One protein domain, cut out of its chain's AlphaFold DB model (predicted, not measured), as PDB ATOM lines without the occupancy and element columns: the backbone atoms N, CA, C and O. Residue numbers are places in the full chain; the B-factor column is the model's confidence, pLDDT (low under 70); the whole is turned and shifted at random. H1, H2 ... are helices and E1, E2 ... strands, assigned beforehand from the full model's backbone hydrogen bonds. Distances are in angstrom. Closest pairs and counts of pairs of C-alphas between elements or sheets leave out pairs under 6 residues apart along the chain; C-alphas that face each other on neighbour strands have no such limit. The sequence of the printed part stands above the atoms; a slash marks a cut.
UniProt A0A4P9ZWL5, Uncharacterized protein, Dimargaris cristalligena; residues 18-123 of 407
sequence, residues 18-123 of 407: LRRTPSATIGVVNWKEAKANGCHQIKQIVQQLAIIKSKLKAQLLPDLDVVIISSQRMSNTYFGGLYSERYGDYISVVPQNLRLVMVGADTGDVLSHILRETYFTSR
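What this domain is: This is residues 18 to 123 of the 407 residues of an uncharacterized protein of Dimargaris cristalligena (UniProt A0A4P9ZWL5). A twisted four-stranded sheet forms the middle of the domain, with two long helices, H2 and H4, covering its opposite faces. The short helix H1 only grazes the sheet, H3 packs on H2, and a long loop of residues 71 to 89 lies between E3 and H3. The printed part has 106 residues, with four named helices and four named strands in the order E1 E2 H1 H2 E3 H3 E4 H4; the class is mixed, helices and strands. The sheet is mixed, in the order E1, E2, E3, E4. The whole is compact and rounded, with a radius of gyration of the C-alphas of 13.9 A and spans of 39 by 32 by 23 A.

How they stand to each other: E1, residues 18 to 20, and E2, residues 25 to 29, form an antiparallel hairpin; N 19 and O 26 are 3.2 A apart, within hydrogen-bond range. E2 is parallel to E3, residues 64 to 70, with N 29 and O 68 at 2.8 A. H1, residues 31 to 36, only grazes the sheet with its residues 31 to 34. H2, residues 42 to 58, is on the sheet at a height of 9.6 A, over E2 and E3, and runs slantwise to the strands, at 34 degrees to E3 on the local plane. H1 and H2 are close but not clearly touching; the C-alphas of Ala 34 and Ile 45, their closest, are 7.5 A apart. E2, H1, H2 and E3 make a strand-helix-strand unit, two parallel neighbour strands joined through helices, with a right-handed crossover. H3, residues 90 to 93, is not on the sheet; H2 touches it with residues 42 to 47 alone, the closest C-alphas being those of Lys 43 and Tyr 90, 4.2 A apart. E4, residues 99 to 103, is parallel to E3, with N 69 and O 101 at 2.8 A, and E3, H3 and E4 make a second such unit, also right-handed. H4, residues 105 to 121, is on the opposite face from H2, at a height of 9.2 A, and runs along the strands. H2 and H4 are apart. Every O i to N i+4 pair is within hydrogen-bond range in H1, 11 of 13 are in H2 and in H4, and H3 is too short for such a pair.

Where its parts are: E1 begins at C-alpha 18, (43.102, 44.526, 79.720). H2 is 24.8 A long, E3 17.0 A and H4 24.7 A. H4 ends at C-alpha 121, (36.062, 47.090, 92.440).

The domain as a whole: The C-alphas of Ala 58 and Thr 77, 39.9 A apart, are the two farthest apart. The printed part has no cut, and the one long link is E3 to H3, 19 residues. The mean pLDDT of the printed part is 85.5; residues 18 to 24 and 119 to 123 are under 70.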
ATOM      1  N   LEU A  18      42.491  45.828  79.486       55.72
ATOM      2  CA  LEU A  18      43.102  44.526  79.720       55.72
ATOM      3  C   LEU A  18      42.574  43.951  81.026       55.72
ATOM      4  O   LEU A  18      42.601  44.620  82.061       55.72
ATOM      5  N   ARG A  19      42.140  42.693  80.989       54.38
ATOM      6  CA  ARG A  19      41.750  41.973  82.197       54.38
ATOM      7  C   ARG A  19      42.500  40.660  82.332       54.38
ATOM      8  O   ARG A  19      42.690  39.945  81.352       54.38
ATOM      9  N   ARG A  20      42.904  40.375  83.571       52.09
ATOM     10  CA  ARG A  20      43.653  39.185  83.970       52.09
ATOM     11  C   ARG A  20      42.702  38.025  84.235       52.09
ATOM     12  O   ARG A  20      41.750  38.174  84.997       52.09
ATOM     13  N   THR A  21      43.031  36.873  83.675       53.56
ATOM     14  CA  THR A  21      42.698  35.574  84.264       53.56
ATOM     15  C   THR A  21      44.016  34.892  84.657       53.56
ATOM     16  O   THR A  21      45.072  35.322  84.181       53.56
ATOM     17  N   PRO A  22      44.011  33.852  85.505       50.50
ATOM     18  CA  PRO A  22      45.228  33.120  85.868       50.50
ATOM     19  C   PRO A  22      45.994  32.537  84.664       50.50
ATOM     20  O   PRO A  22      47.167  32.203  84.797       50.50
ATOM     21  N   SER A  23      45.349  32.431  83.495       64.31
ATOM     22  CA  SER A  23      45.873  31.750  82.307       64.31
ATOM     23  C   SER A  23      45.875  32.573  81.009       64.31
ATOM     24  O   SER A  23      46.567  32.175  80.081       64.31
ATOM     25  N   ALA A  24      45.143  33.691  80.919       69.25
ATOM     26  CA  ALA A  24      44.965  34.450  79.673       69.25
ATOM     27  C   ALA A  24      44.684  35.946  79.903       69.25
ATOM     28  O   ALA A  24      44.013  36.322  80.875       69.25
ATOM     29  N   THR A  25      45.119  36.797  78.969       80.81
ATOM     30  CA  THR A  25      44.745  38.217  78.922       80.81
ATOM     31  C   THR A  25      43.756  38.479  77.782       80.81
ATOM     32  O   THR A  25      44.004  38.111  76.632       80.81
ATOM     33  N   ILE A  26      42.643  39.154  78.095       82.56
ATOM     34  CA  ILE A  26      41.645  39.604  77.109       82.56
ATOM     35  C   ILE A  26      41.787  41.112  76.920       82.56
ATOM     36  O   ILE A  26      41.787  41.863  77.897       82.56
ATOM     37  N   GLY A  27      41.894  41.549  75.666       86.56
ATOM     38  CA  GLY A  27      41.886  42.960  75.291       86.56
ATOM     39  C   GLY A  27      40.549  43.371  74.684       86.56
ATOM     40  O   GLY A  27      40.009  42.662  73.838       86.56
ATOM     41  N   VAL A  28      40.026  44.533  75.069       89.06
ATOM     42  CA  VAL A  28      38.815  45.102  74.456       89.06
ATOM     43  C   VAL A  28      39.139  46.415  73.768       89.06
ATOM     44  O   VAL A  28      39.700  47.320  74.382       89.06
ATOM     45  N   VAL A  29      38.774  46.507  72.489       92.44
ATOM     46  CA  VAL A  29      38.972  47.678  71.637       92.44
ATOM     47  C   VAL A  29      37.618  48.222  71.211       92.44
ATOM     48  O   VAL A  29      36.914  47.612  70.401       92.44
ATOM     49  N   ASN A  30      37.275  49.408  71.702       92.69
ATOM     50  CA  ASN A  30      36.124  50.136  71.199       92.69
ATOM     51  C   ASN A  30      36.475  50.823  69.869       92.69
ATOM     52  O   ASN A  30      37.383  51.652  69.809       92.69
ATOM     53  N   TRP A  31      35.756  50.517  68.791       91.88
ATOM     54  CA  TRP A  31      36.005  51.099  67.475       91.88
ATOM     55  C   TRP A  31      35.792  52.609  67.414       91.88
ATOM     56  O   TRP A  31      36.524  53.289  66.695       91.88
ATOM     57  N   LYS A  32      34.825  53.168  68.155       90.56
ATOM     58  CA  LYS A  32      34.621  54.627  68.195       90.56
ATOM     59  C   LYS A  32      35.866  55.315  68.753       90.56
ATOM     60  O   LYS A  32      36.330  56.292  68.168       90.56
ATOM     61  N   GLU A  33      36.436  54.755  69.817       89.38
ATOM     62  CA  GLU A  33      37.652  55.263  70.455       89.38
ATOM     63  C   GLU A  33      38.886  55.031  69.585       89.38
ATOM     64  O   GLU A  33      39.659  55.956  69.350       89.38
ATOM     65  N   ALA A  34      39.047  53.833  69.016       90.56
ATOM     66  CA  ALA A  34      40.138  53.540  68.090       90.56
ATOM     67  C   ALA A  34      40.125  54.512  66.896       90.56
ATOM     68  O   ALA A  34      41.159  55.053  66.507       90.56
ATOM     69  N   LYS A  35      38.936  54.806  66.357       89.31
ATOM     70  CA  LYS A  35      38.750  55.765  65.265       89.31
ATOM     71  C   LYS A  35      39.048  57.203  65.676       89.31
ATOM     72  O   LYS A  35      39.595  57.938  64.852       89.31
ATOM     73  N   ALA A  36      38.686  57.603  66.896       88.88
ATOM     74  CA  ALA A  36      39.051  58.906  67.451       88.88
ATOM     75  C   ALA A  36      40.579  59.049  67.574       88.88
ATOM     76  O   ALA A  36      41.114  60.112  67.282       88.88
ATOM     77  N   ASN A  37      41.272  57.946  67.862       87.00
ATOM     78  CA  ASN A  37      42.730  57.858  67.960       87.00
ATOM     79  C   ASN A  37      43.443  57.549  66.627       87.00
ATOM     80  O   ASN A  37      44.574  57.069  66.617       87.00
ATOM     81  N   GLY A  38      42.793  57.792  65.485       86.38
ATOM     82  CA  GLY A  38      43.414  57.664  64.159       86.38
ATOM     83  C   GLY A  38      43.497  56.239  63.594       86.38
ATOM     84  O   GLY A  38      44.007  56.046  62.491       86.38
ATOM     85  N   CYS A  39      42.961  55.228  64.283       88.81
ATOM     86  CA  CYS A  39      42.864  53.866  63.759       88.81
ATOM     87  C   CYS A  39      41.614  53.742  62.871       88.81
ATOM     88  O   CYS A  39      40.476  53.760  63.335       88.81
ATOM     89  N   HIS A  40      41.801  53.647  61.559       86.81
ATOM     90  CA  HIS A  40      40.720  53.608  60.567       86.81
ATOM     91  C   HIS A  40      40.522  52.235  59.924       86.81
ATOM     92  O   HIS A  40      39.567  52.054  59.162       86.81
ATOM     93  N   GLN A  41      41.420  51.294  60.204       89.81
ATOM     94  CA  GLN A  41      41.376  49.921  59.723       89.81
ATOM     95  C   GLN A  41      41.686  48.945  60.858       89.81
ATOM     96  O   GLN A  41      42.502  49.240  61.732       89.81
ATOM     97  N   ILE A  42      41.107  47.747  60.791       92.19
ATOM     98  CA  ILE A  42      41.403  46.663  61.737       92.19
ATOM     99  C   ILE A  42      42.886  46.277  61.661       92.19
ATOM    100  O   ILE A  42      43.488  46.038  62.703       92.19
ATOM    101  N   LYS A  43      43.524  46.353  60.479       92.25
ATOM    102  CA  LYS A  43      44.988  46.228  60.327       92.25
ATOM    103  C   LYS A  43      45.776  47.020  61.358       92.25
ATOM    104  O   LYS A  43      46.696  46.498  61.976       92.25
ATOM    105  N   GLN A  44      45.421  48.296  61.496       91.56
ATOM    106  CA  GLN A  44      46.167  49.252  62.301       91.56
ATOM    107  C   GLN A  44      46.001  48.912  63.779       91.56
ATOM    108  O   GLN A  44      46.978  48.930  64.516       91.56
ATOM    109  N   ILE A  45      44.792  48.509  64.185       92.19
ATOM    110  CA  ILE A  45      44.526  47.996  65.531       92.19
ATOM    111  C   ILE A  45      45.420  46.784  65.803       92.19
ATOM    112  O   ILE A  45      46.158  46.782  66.781       92.19
ATOM    113  N   VAL A  46      45.422  45.790  64.910       93.12
ATOM    114  CA  VAL A  46      46.204  44.552  65.065       93.12
ATOM    115  C   VAL A  46      47.709  44.816  65.141       93.12
ATOM    116  O   VAL A  46      48.388  44.234  65.983       93.12
ATOM    117  N   GLN A  47      48.233  45.737  64.331       92.88
ATOM    118  CA  GLN A  47      49.641  46.141  64.396       92.88
ATOM    119  C   GLN A  47      50.011  46.731  65.766       92.88
ATOM    120  O   GLN A  47      51.089  46.443  66.287       92.88
ATOM    121  N   GLN A  48      49.111  47.497  66.391       90.69
ATOM    122  CA  GLN A  48      49.324  48.024  67.743       90.69
ATOM    123  C   GLN A  48      49.284  46.926  68.819       90.69
ATOM    124  O   GLN A  48      49.975  47.036  69.833       90.69
ATOM    125  N   LEU A  49      48.540  45.834  68.601       89.69
ATOM    126  CA  LEU A  49      48.479  44.720  69.556       89.69
ATOM    127  C   LEU A  49      49.836  44.035  69.742       89.69
ATOM    128  O   LEU A  49      50.134  43.604  70.851       89.69
ATOM    129  N   ALA A  50      50.690  43.987  68.714       86.94
ATOM    130  CA  ALA A  50      52.045  43.441  68.842       86.94
ATOM    131  C   ALA A  50      52.901  44.238  69.846       86.94
ATOM    132  O   ALA A  50      53.626  43.661  70.660       86.94
ATOM    133  N   ILE A  51      52.763  45.568  69.846       88.25
ATOM    134  CA  ILE A  51      53.438  46.448  70.809       88.25
ATOM    135  C   ILE A  51      52.895  46.184  72.215       88.25
ATOM    136  O   ILE A  51      53.665  46.038  73.164       88.25
ATOM    137  N   ILE A  52      51.576  46.062  72.361       87.50
ATOM    138  CA  ILE A  52      50.941  45.775  73.654       87.50
ATOM    139  C   ILE A  52      51.389  44.414  74.198       87.50
ATOM    140  O   ILE A  52      51.739  44.317  75.372       87.50
ATOM    141  N   LYS A  53      51.476  43.398  73.339       87.19
ATOM    142  CA  LYS A  53      51.988  42.063  73.665       87.19
ATOM    143  C   LYS A  53      53.384  42.125  74.293       87.19
ATOM    144  O   LYS A  53      53.633  41.540  75.344       87.19
ATOM    145  N   SER A  54      54.282  42.906  73.687       87.38
ATOM    146  CA  SER A  54      55.638  43.103  74.215       87.38
ATOM    147  C   SER A  54      55.645  43.781  75.591       87.38
ATOM    148  O   SER A  54      56.411  43.380  76.468       87.38
ATOM    149  N   LYS A  55      54.741  44.746  75.820       87.69
ATOM    150  CA  LYS A  55      54.593  45.439  77.108       87.69
ATOM    151  C   LYS A  55      54.036  44.522  78.198       87.69
ATOM    152  O   LYS A  55      54.546  44.548  79.312       87.69
ATOM    153  N   LEU A  56      53.039  43.693  77.876       86.56
ATOM    154  CA  LEU A  56      52.490  42.691  78.797       86.56
ATOM    155  C   LEU A  56      53.578  41.715  79.253       86.56
ATOM    156  O   LEU A  56      53.765  41.510  80.450       86.56
ATOM    157  N   LYS A  57      54.365  41.199  78.302       88.75
ATOM    158  CA  LYS A  57      55.487  40.304  78.595       88.75
ATOM    159  C   LYS A  57      56.550  40.972  79.472       88.75
ATOM    160  O   LYS A  57      57.041  40.349  80.407       88.75
ATOM    161  N   ALA A  58      56.878  42.239  79.207       90.88
ATOM    162  CA  ALA A  58      57.820  43.006  80.028       90.88
ATOM    163  C   ALA A  58      57.326  43.210  81.473       90.88
ATOM    164  O   ALA A  58      58.134  43.350  82.385       90.88
ATOM    165  N   GLN A  59      56.009  43.196  81.687       89.62
ATOM    166  CA  GLN A  59      55.378  43.286  83.006       89.62
ATOM    167  C   GLN A  59      55.118  41.917  83.653       89.62
ATOM    168  O   GLN A  59      54.437  41.860  84.675       89.62
ATOM    169  N   LEU A  60      55.639  40.827  83.073       88.12
ATOM    170  CA  LEU A  60      55.400  39.448  83.521       88.12
ATOM    171  C   LEU A  60      53.903  39.089  83.580       88.12
ATOM    172  O   LEU A  60      53.473  38.307  84.427       88.12
ATOM    173  N   LEU A  61      53.096  39.671  82.688       82.81
ATOM    174  CA  LEU A  61      51.669  39.376  82.571       82.81
ATOM    175  C   LEU A  61      51.417  38.261  81.542       82.81
ATOM    176  O   LEU A  61      52.209  38.117  80.604       82.81
ATOM    177  N   PRO A  62      50.311  37.495  81.684       84.50
ATOM    178  CA  PRO A  62      49.902  36.506  80.694       84.50
ATOM    179  C   PRO A  62      49.761  37.122  79.307       84.50
ATOM    180  O   PRO A  62      49.407  38.299  79.160       84.50
ATOM    181  N   ASP A  63      50.017  36.305  78.295       87.75
ATOM    182  CA  ASP A  63      49.963  36.751  76.914       87.75
ATOM    183  C   ASP A  63      48.537  37.153  76.490       87.75
ATOM    184  O   ASP A  63      47.538  36.777  77.111       87.75
ATOM    185  N   LEU A  64      48.448  37.980  75.449       86.56
ATOM    186  CA  LEU A  64      47.176  38.409  74.877       86.56
ATOM    187  C   LEU A  64      46.618  37.305  73.971       86.56
ATOM    188  O   LEU A  64      47.095  37.132  72.849       86.56
ATOM    189  N   ASP A  65      45.586  36.608  74.443       86.62
ATOM    190  CA  ASP A  65      45.001  35.463  73.735       86.62
ATOM    191  C   ASP A  65      43.802  35.859  72.876       86.62
ATOM    192  O   ASP A  65      43.622  35.366  71.758       86.62
ATOM    193  N   VAL A  66      42.969  36.770  73.387       87.62
ATOM    194  CA  VAL A  66      41.750  37.214  72.709       87.62
ATOM    195  C   VAL A  66      41.671  38.730  72.686       87.62
ATOM    196  O   VAL A  66      41.854  39.388  73.711       87.62
ATOM    197  N   VAL A  67      41.325  39.284  71.525       91.19
ATOM    198  CA  VAL A  67      40.928  40.686  71.403       91.19
ATOM    199  C   VAL A  67      39.522  40.813  70.852       91.19
ATOM    200  O   VAL A  67      39.212  40.330  69.764       91.19
ATOM    201  N   ILE A  68      38.686  41.504  71.619       91.69
ATOM    202  CA  ILE A  68      37.308  41.833  71.280       91.69
ATOM    203  C   ILE A  68      37.302  43.234  70.675       91.69
ATOM    204  O   ILE A  68      37.651  44.208  71.338       91.69
ATOM    205  N   ILE A  69      36.907  43.338  69.412       93.94
ATOM    206  CA  ILE A  69      36.818  44.591  68.664       93.94
ATOM    207  C   ILE A  69      35.340  44.923  68.489       93.94
ATOM    208  O   ILE A  69      34.578  44.124  67.941       93.94
ATOM    209  N   SER A  70      34.911  46.099  68.941       94.50
ATOM    210  CA  SER A  70      33.541  46.534  68.675       94.50
ATOM    211  C   SER A  70      33.363  46.921  67.207       94.50
ATOM    212  O   SER A  70      34.288  47.366  66.535       94.50
ATOM    213  N   SER A  71      32.171  46.703  66.676       94.12
ATOM    214  CA  SER A  71      31.817  47.044  65.304       94.12
ATOM    215  C   SER A  71      31.455  48.528  65.166       94.12
ATOM    216  O   SER A  71      31.188  49.229  66.142       94.12
ATOM    217  N   GLN A  72      31.370  49.019  63.927       92.00
ATOM    218  CA  GLN A  72      30.687  50.280  63.609       92.00
ATOM    219  C   GLN A  72      29.163  50.202  63.746       92.00
ATOM    220  O   GLN A  72      28.485  51.232  63.739       92.00
ATOM    221  N   ARG A  73      28.617  48.987  63.780       91.19
ATOM    222  CA  ARG A  73      27.184  48.697  63.745       91.19
ATOM    223  C   ARG A  73      26.733  48.080  65.060       91.19
ATOM    224  O   ARG A  73      27.489  47.357  65.698       91.19
ATOM    225  N   MET A  74      25.495  48.366  65.442       92.44
ATOM    226  CA  MET A  74      24.862  47.826  66.648       92.44
ATOM    227  C   MET A  74      24.570  46.326  66.482       92.44
ATOM    228  O   MET A  74      24.399  45.854  65.356       92.44
ATOM    229  N   SER A  75      24.465  45.602  67.595       90.56
ATOM    230  CA  SER A  75      24.175  44.165  67.667       90.56
ATOM    231  C   SER A  75      22.835  43.783  67.026       90.56
ATOM    232  O   SER A  75      22.722  42.724  66.419       90.56
ATOM    233  N   ASN A  76      21.844  44.679  67.067       90.12
ATOM    234  CA  ASN A  76      20.529  44.496  66.443       90.12
ATOM    235  C   ASN A  76      20.519  44.710  64.913       90.12
ATOM    236  O   ASN A  76      19.457  44.713  64.292       90.12
ATOM    237  N   THR A  77      21.685  44.914  64.295       89.44
ATOM    238  CA  THR A  77      21.843  45.076  62.844       89.44
ATOM    239  C   THR A  77      22.915  44.140  62.300       89.44
ATOM    240  O   THR A  77      23.752  43.638  63.038       89.44
ATOM    241  N   TYR A  78      22.934  43.927  60.982       88.25
ATOM    242  CA  TYR A  78      24.000  43.163  60.335       88.25
ATOM    243  C   TYR A  78      25.356  43.879  60.496       88.25
ATOM    244  O   TYR A  78      25.560  44.972  59.957       88.25
ATOM    245  N   PHE A  79      26.292  43.254  61.215       89.50
ATOM    246  CA  PHE A  79      27.645  43.761  61.462       89.50
ATOM    247  C   PHE A  79      28.728  42.770  61.013       89.50
ATOM    248  O   PHE A  79      28.439  41.600  60.776       89.50
ATOM    249  N   GLY A  80      29.971  43.239  60.857       86.94
ATOM    250  CA  GLY A  80      31.086  42.394  60.402       86.94
ATOM    251  C   GLY A  80      31.132  42.154  58.887       86.94
ATOM    252  O   GLY A  80      31.894  41.314  58.409       86.94
ATOM    253  N   GLY A  81      30.357  42.899  58.101       87.25
ATOM    254  CA  GLY A  81      30.390  42.805  56.645       87.25
ATOM    255  C   GLY A  81      31.588  43.510  56.021       87.25
ATOM    256  O   GLY A  81      32.087  44.498  56.553       87.25
ATOM    257  N   LEU A  82      32.010  43.063  54.835       84.62
ATOM    258  CA  LEU A  82      33.111  43.684  54.076       84.62
ATOM    259  C   LEU A  82      32.847  45.150  53.706       84.62
ATOM    260  O   LEU A  82      33.781  45.940  53.609       84.62
ATOM    261  N   TYR A  83      31.579  45.512  53.500       83.00
ATOM    262  CA  TYR A  83      31.177  46.888  53.202       83.00
ATOM    263  C   TYR A  83      30.868  47.715  54.455       83.00
ATOM    264  O   TYR A  83      30.795  48.940  54.368       83.00
ATOM    265  N   SER A  84      30.660  47.075  55.614       83.56
ATOM    266  CA  SER A  84      30.434  47.793  56.872       83.56
ATOM    267  C   SER A  84      31.747  48.069  57.599       83.56
ATOM    268  O   SER A  84      31.919  49.169  58.123       83.56
ATOM    269  N   GLU A  85      32.692  47.127  57.565       88.19
ATOM    270  CA  GLU A  85      33.955  47.207  58.294       88.19
ATOM    271  C   GLU A  85      35.171  47.400  57.390       88.19
ATOM    272  O   GLU A  85      35.289  46.838  56.303       88.19
ATOM    273  N   ARG A  86      36.135  48.182  57.878       87.56
ATOM    274  CA  ARG A  86      37.408  48.416  57.192       87.56
ATOM    275  C   ARG A  86      38.458  47.451  57.719       87.56
ATOM    276  O   ARG A  86      39.238  47.787  58.604       87.56
ATOM    277  N   TYR A  87      38.475  46.247  57.166       89.25
ATOM    278  CA  TYR A  87      39.393  45.198  57.599       89.25
ATOM    279  C   TYR A  87      40.864  45.538  57.329       89.25
ATOM    280  O   TYR A  87      41.679  45.474  58.246       89.25
ATOM    281  N   GLY A  88      41.179  45.941  56.093       83.69
ATOM    282  CA  GLY A  88      42.535  46.248  55.629       83.69
ATOM    283  C   GLY A  88      43.498  45.084  55.845       83.69
ATOM    284  O   GLY A  88      44.185  45.087  56.839       83.69
ATOM    285  N   ASP A  89      43.541  44.083  54.963       85.56
ATOM    286  CA  ASP A  89      44.460  42.921  55.009       85.56
ATOM    287  C   ASP A  89      45.050  42.565  56.401       85.56
ATOM    288  O   ASP A  89      46.266  42.481  56.591       85.56
ATOM    289  N   TYR A  90      44.185  42.460  57.417       90.19
ATOM    290  CA  TYR A  90      44.633  42.326  58.803       90.19
ATOM    291  C   TYR A  90      45.205  40.930  59.035       90.19
ATOM    292  O   TYR A  90      46.096  40.765  59.855       90.19
ATOM    293  N   ILE A  91      44.742  39.951  58.254       89.44
ATOM    294  CA  ILE A  91      45.187  38.558  58.279       89.44
ATOM    295  C   ILE A  91      46.710  38.477  58.104       89.44
ATOM    296  O   ILE A  91      47.353  37.723  58.825       89.44
ATOM    297  N   SER A  92      47.295  39.306  57.230       89.00
ATOM    298  CA  SER A  92      48.750  39.361  57.017       89.00
ATOM    299  C   SER A  92      49.567  39.810  58.239       89.00
ATOM    300  O   SER A  92      50.773  39.586  58.277       89.00
ATOM    301  N   VAL A  93      48.936  40.460  59.225       90.31
ATOM    302  CA  VAL A  93      49.609  41.057  60.394       90.31
ATOM    303  C   VAL A  93      49.134  40.495  61.737       90.31
ATOM    304  O   VAL A  93      49.658  40.905  62.770       90.31
ATOM    305  N   VAL A  94      48.155  39.582  61.759       91.19
ATOM    306  CA  VAL A  94      47.679  38.958  63.006       91.19
ATOM    307  C   VAL A  94      48.771  38.056  63.591       91.19
ATOM    308  O   VAL A  94      49.223  37.137  62.906       91.19
ATOM    309  N   PRO A  95      49.190  38.271  64.855       89.19
ATOM    310  CA  PRO A  95      50.114  37.371  65.532       89.19
ATOM    311  C   PRO A  95      49.575  35.941  65.613       89.19
ATOM    312  O   PRO A  95      48.386  35.726  65.858       89.19
ATOM    313  N   GLN A  96      50.465  34.954  65.487       86.25
ATOM    314  CA  GLN A  96      50.117  33.553  65.721       86.25
ATOM    315  C   GLN A  96      49.532  33.391  67.136       86.25
ATOM    316  O   GLN A  96      50.041  33.979  68.094       86.25
ATOM    317  N   ASN A  97      48.456  32.607  67.245       87.06
ATOM    318  CA  ASN A  97      47.684  32.324  68.466       87.06
ATOM    319  C   ASN A  97      46.788  33.452  69.001       87.06
ATOM    320  O   ASN A  97      46.053  33.214  69.954       87.06
ATOM    321  N   LEU A  98      46.759  34.632  68.374       89.19
ATOM    322  CA  LEU A  98      45.811  35.679  68.752       89.19
ATOM    323  C   LEU A  98      44.444  35.441  68.094       89.19
ATOM    324  O   LEU A  98      44.333  35.394  66.866       89.19
ATOM    325  N   ARG A  99      43.380  35.361  68.896       89.81
ATOM    326  CA  ARG A  99      42.000  35.278  68.401       89.81
ATOM    327  C   ARG A  99      41.367  36.663  68.369       89.81
ATOM    328  O   ARG A  99      41.296  37.347  69.386       89.81
ATOM    329  N   LEU A 100      40.871  37.065  67.203       90.81
ATOM    330  CA  LEU A 100      40.099  38.294  67.050       90.81
ATOM    331  C   LEU A 100      38.610  37.968  67.038       90.81
ATOM    332  O   LEU A 100      38.159  37.120  66.268       90.81
ATOM    333  N   VAL A 101      37.853  38.666  67.875       90.06
ATOM    334  CA  VAL A 101      36.399  38.547  67.978       90.06
ATOM    335  C   VAL A 101      35.795  39.909  67.688       90.06
ATOM    336  O   VAL A 101      36.291  40.920  68.176       90.06
ATOM    337  N   MET A 102      34.726  39.946  66.896       91.62
ATOM    338  CA  MET A 102      33.982  41.173  66.641       91.62
ATOM    339  C   MET A 102      32.618  41.116  67.317       91.62
ATOM    340  O   MET A 102      31.917  40.114  67.200       91.62
ATOM    341  N   VAL A 103      32.237  42.202  67.987       92.50
ATOM    342  CA  VAL A 103      30.939  42.348  68.664       92.50
ATOM    343  C   VAL A 103      30.200  43.588  68.166       92.50
ATOM    344  O   VAL A 103      30.809  44.472  67.564       92.50
ATOM    345  N   GLY A 104      28.893  43.680  68.422       93.12
ATOM    346  CA  GLY A 104      28.115  44.891  68.147       93.12
ATOM    347  C   GLY A 104      28.684  46.125  68.860       93.12
ATOM    348  O   GLY A 104      29.351  46.019  69.890       93.12
ATOM    349  N   ALA A 105      28.445  47.309  68.300       94.19
ATOM    350  CA  ALA A 105      28.930  48.582  68.834       94.19
ATOM    351  C   ALA A 105      28.443  48.830  70.271       94.19
ATOM    352  O   ALA A 105      29.234  49.189  71.134       94.19
ATOM    353  N   ASP A 106      27.164  48.570  70.527       94.75
ATOM    354  CA  ASP A 106      26.513  48.601  71.839       94.75
ATOM    355  C   ASP A 106      27.109  47.590  72.814       94.75
ATOM    356  O   ASP A 106      27.424  47.947  73.945       94.75
ATOM    357  N   THR A 107      27.340  46.350  72.379       91.56
ATOM    358  CA  THR A 107      28.011  45.339  73.209       91.56
ATOM    359  C   THR A 107      29.419  45.795  73.589       91.56
ATOM    360  O   THR A 107      29.839  45.641  74.733       91.56
ATOM    361  N   GLY A 108      30.144  46.397  72.644       90.69
ATOM    362  CA  GLY A 108      31.458  46.980  72.888       90.69
ATOM    363  C   GLY A 108      31.429  48.158  73.859       90.69
ATOM    364  O   GLY A 108      32.306  48.252  74.717       90.69
ATOM    365  N   ASP A 109      30.427  49.031  73.751       91.12
ATOM    366  CA  ASP A 109      30.219  50.161  74.663       91.12
ATOM    367  C   ASP A 109      29.940  49.652  76.095       91.12
ATOM    368  O   ASP A 109      30.613  50.074  77.038       91.12
ATOM    369  N   VAL A 110      29.041  48.670  76.251       91.00
ATOM    370  CA  VAL A 110      28.730  48.021  77.540       91.00
ATOM    371  C   VAL A 110      29.966  47.346  78.134       91.00
ATOM    372  O   VAL A 110      30.290  47.560  79.300       91.00
ATOM    373  N   LEU A 111      30.700  46.566  77.337       86.62
ATOM    374  CA  LEU A 111      31.891  45.858  77.803       86.62
ATOM    375  C   LEU A 111      32.997  46.831  78.234       86.62
ATOM    376  O   LEU A 111      33.645  46.618  79.257       86.62
ATOM    377  N   SER A 112      33.187  47.921  77.487       86.75
ATOM    378  CA  SER A 112      34.156  48.968  77.837       86.75
ATOM    379  C   SER A 112      33.781  49.651  79.154       86.75
ATOM    380  O   SER A 112      34.648  49.884  79.995       86.75
ATOM    381  N   HIS A 113      32.492  49.928  79.364       86.75
ATOM    382  CA  HIS A 113      31.988  50.517  80.601       86.75
ATOM    383  C   HIS A 113      32.193  49.586  81.804       86.75
ATOM    384  O   HIS A 113      32.832  49.982  82.779       86.75
ATOM    385  N   ILE A 114      31.784  48.318  81.686       84.88
ATOM    386  CA  ILE A 114      31.977  47.298  82.726       84.88
ATOM    387  C   ILE A 114      33.461  47.165  83.093       84.88
ATOM    388  O   ILE A 114      33.805  47.092  84.273       84.88
ATOM    389  N   LEU A 115      34.367  47.146  82.111       81.94
ATOM    390  CA  LEU A 115      35.802  47.023  82.376       81.94
ATOM    391  C   LEU A 115      36.385  48.247  83.090       81.94
ATOM    392  O   LEU A 115      37.257  48.077  83.943       81.94
ATOM    393  N   ARG A 116      35.888  49.455  82.801       80.00
ATOM    394  CA  ARG A 116      36.287  50.681  83.510       80.00
ATOM    395  C   ARG A 116      35.820  50.682  84.957       80.00
ATOM    396  O   ARG A 116      36.613  50.980  85.840       80.00
ATOM    397  N   GLU A 117      34.569  50.316  85.207       82.44
ATOM    398  CA  GLU A 117      34.016  50.282  86.564       82.44
ATOM    399  C   GLU A 117      34.625  49.157  87.406       82.44
ATOM    400  O   GLU A 117      34.942  49.332  88.586       82.44
ATOM    401  N   THR A 118      34.852  47.994  86.791       72.56
ATOM    402  CA  THR A 118      35.380  46.832  87.513       72.56
ATOM    403  C   THR A 118      36.855  46.980  87.872       72.56
ATOM    404  O   THR A 118      37.296  46.391  88.859       72.56
ATOM    405  N   TYR A 119      37.609  47.801  87.132       66.69
ATOM    406  CA  TYR A 119      38.995  48.136  87.470       66.69
ATOM    407  C   TYR A 119      39.132  48.658  88.910       66.69
ATOM    408  O   TYR A 119      40.127  48.380  89.573       66.69
ATOM    409  N   PHE A 120      38.107  49.344  89.423       60.03
ATOM    410  CA  PHE A 120      38.110  49.904  90.773       60.03
ATOM    411  C   PHE A 120      37.568  48.955  91.850       60.03
ATOM    412  O   PHE A 120      37.815  49.178  93.031       60.03
ATOM    413  N   THR A 121      36.839  47.898  91.479       65.81
ATOM    414  CA  THR A 121      36.062  47.090  92.440       65.81
ATOM    415  C   THR A 121      36.592  45.674  92.670       65.81
ATOM    416  O   THR A 121      36.001  44.937  93.453       65.81
ATOM    417  N   SER A 122      37.709  45.278  92.043       62.62
ATOM    418  CA  SER A 122      38.379  43.968  92.223       62.62
ATOM    419  C   SER A 122      37.493  42.721  92.047       62.62
ATOM    420  O   SER A 122      37.903  41.624  92.419       62.62
ATOM    421  N   ARG A 123      36.286  42.842  91.478       67.00
ATOM    422  CA  ARG A 123      35.421  41.681  91.201       67.00
ATOM    423  C   ARG A 123      36.073  40.797  90.144       67.00
ATOM    424  O   ARG A 123      36.878  41.289  89.366       67.00
TER     425      ARG A 123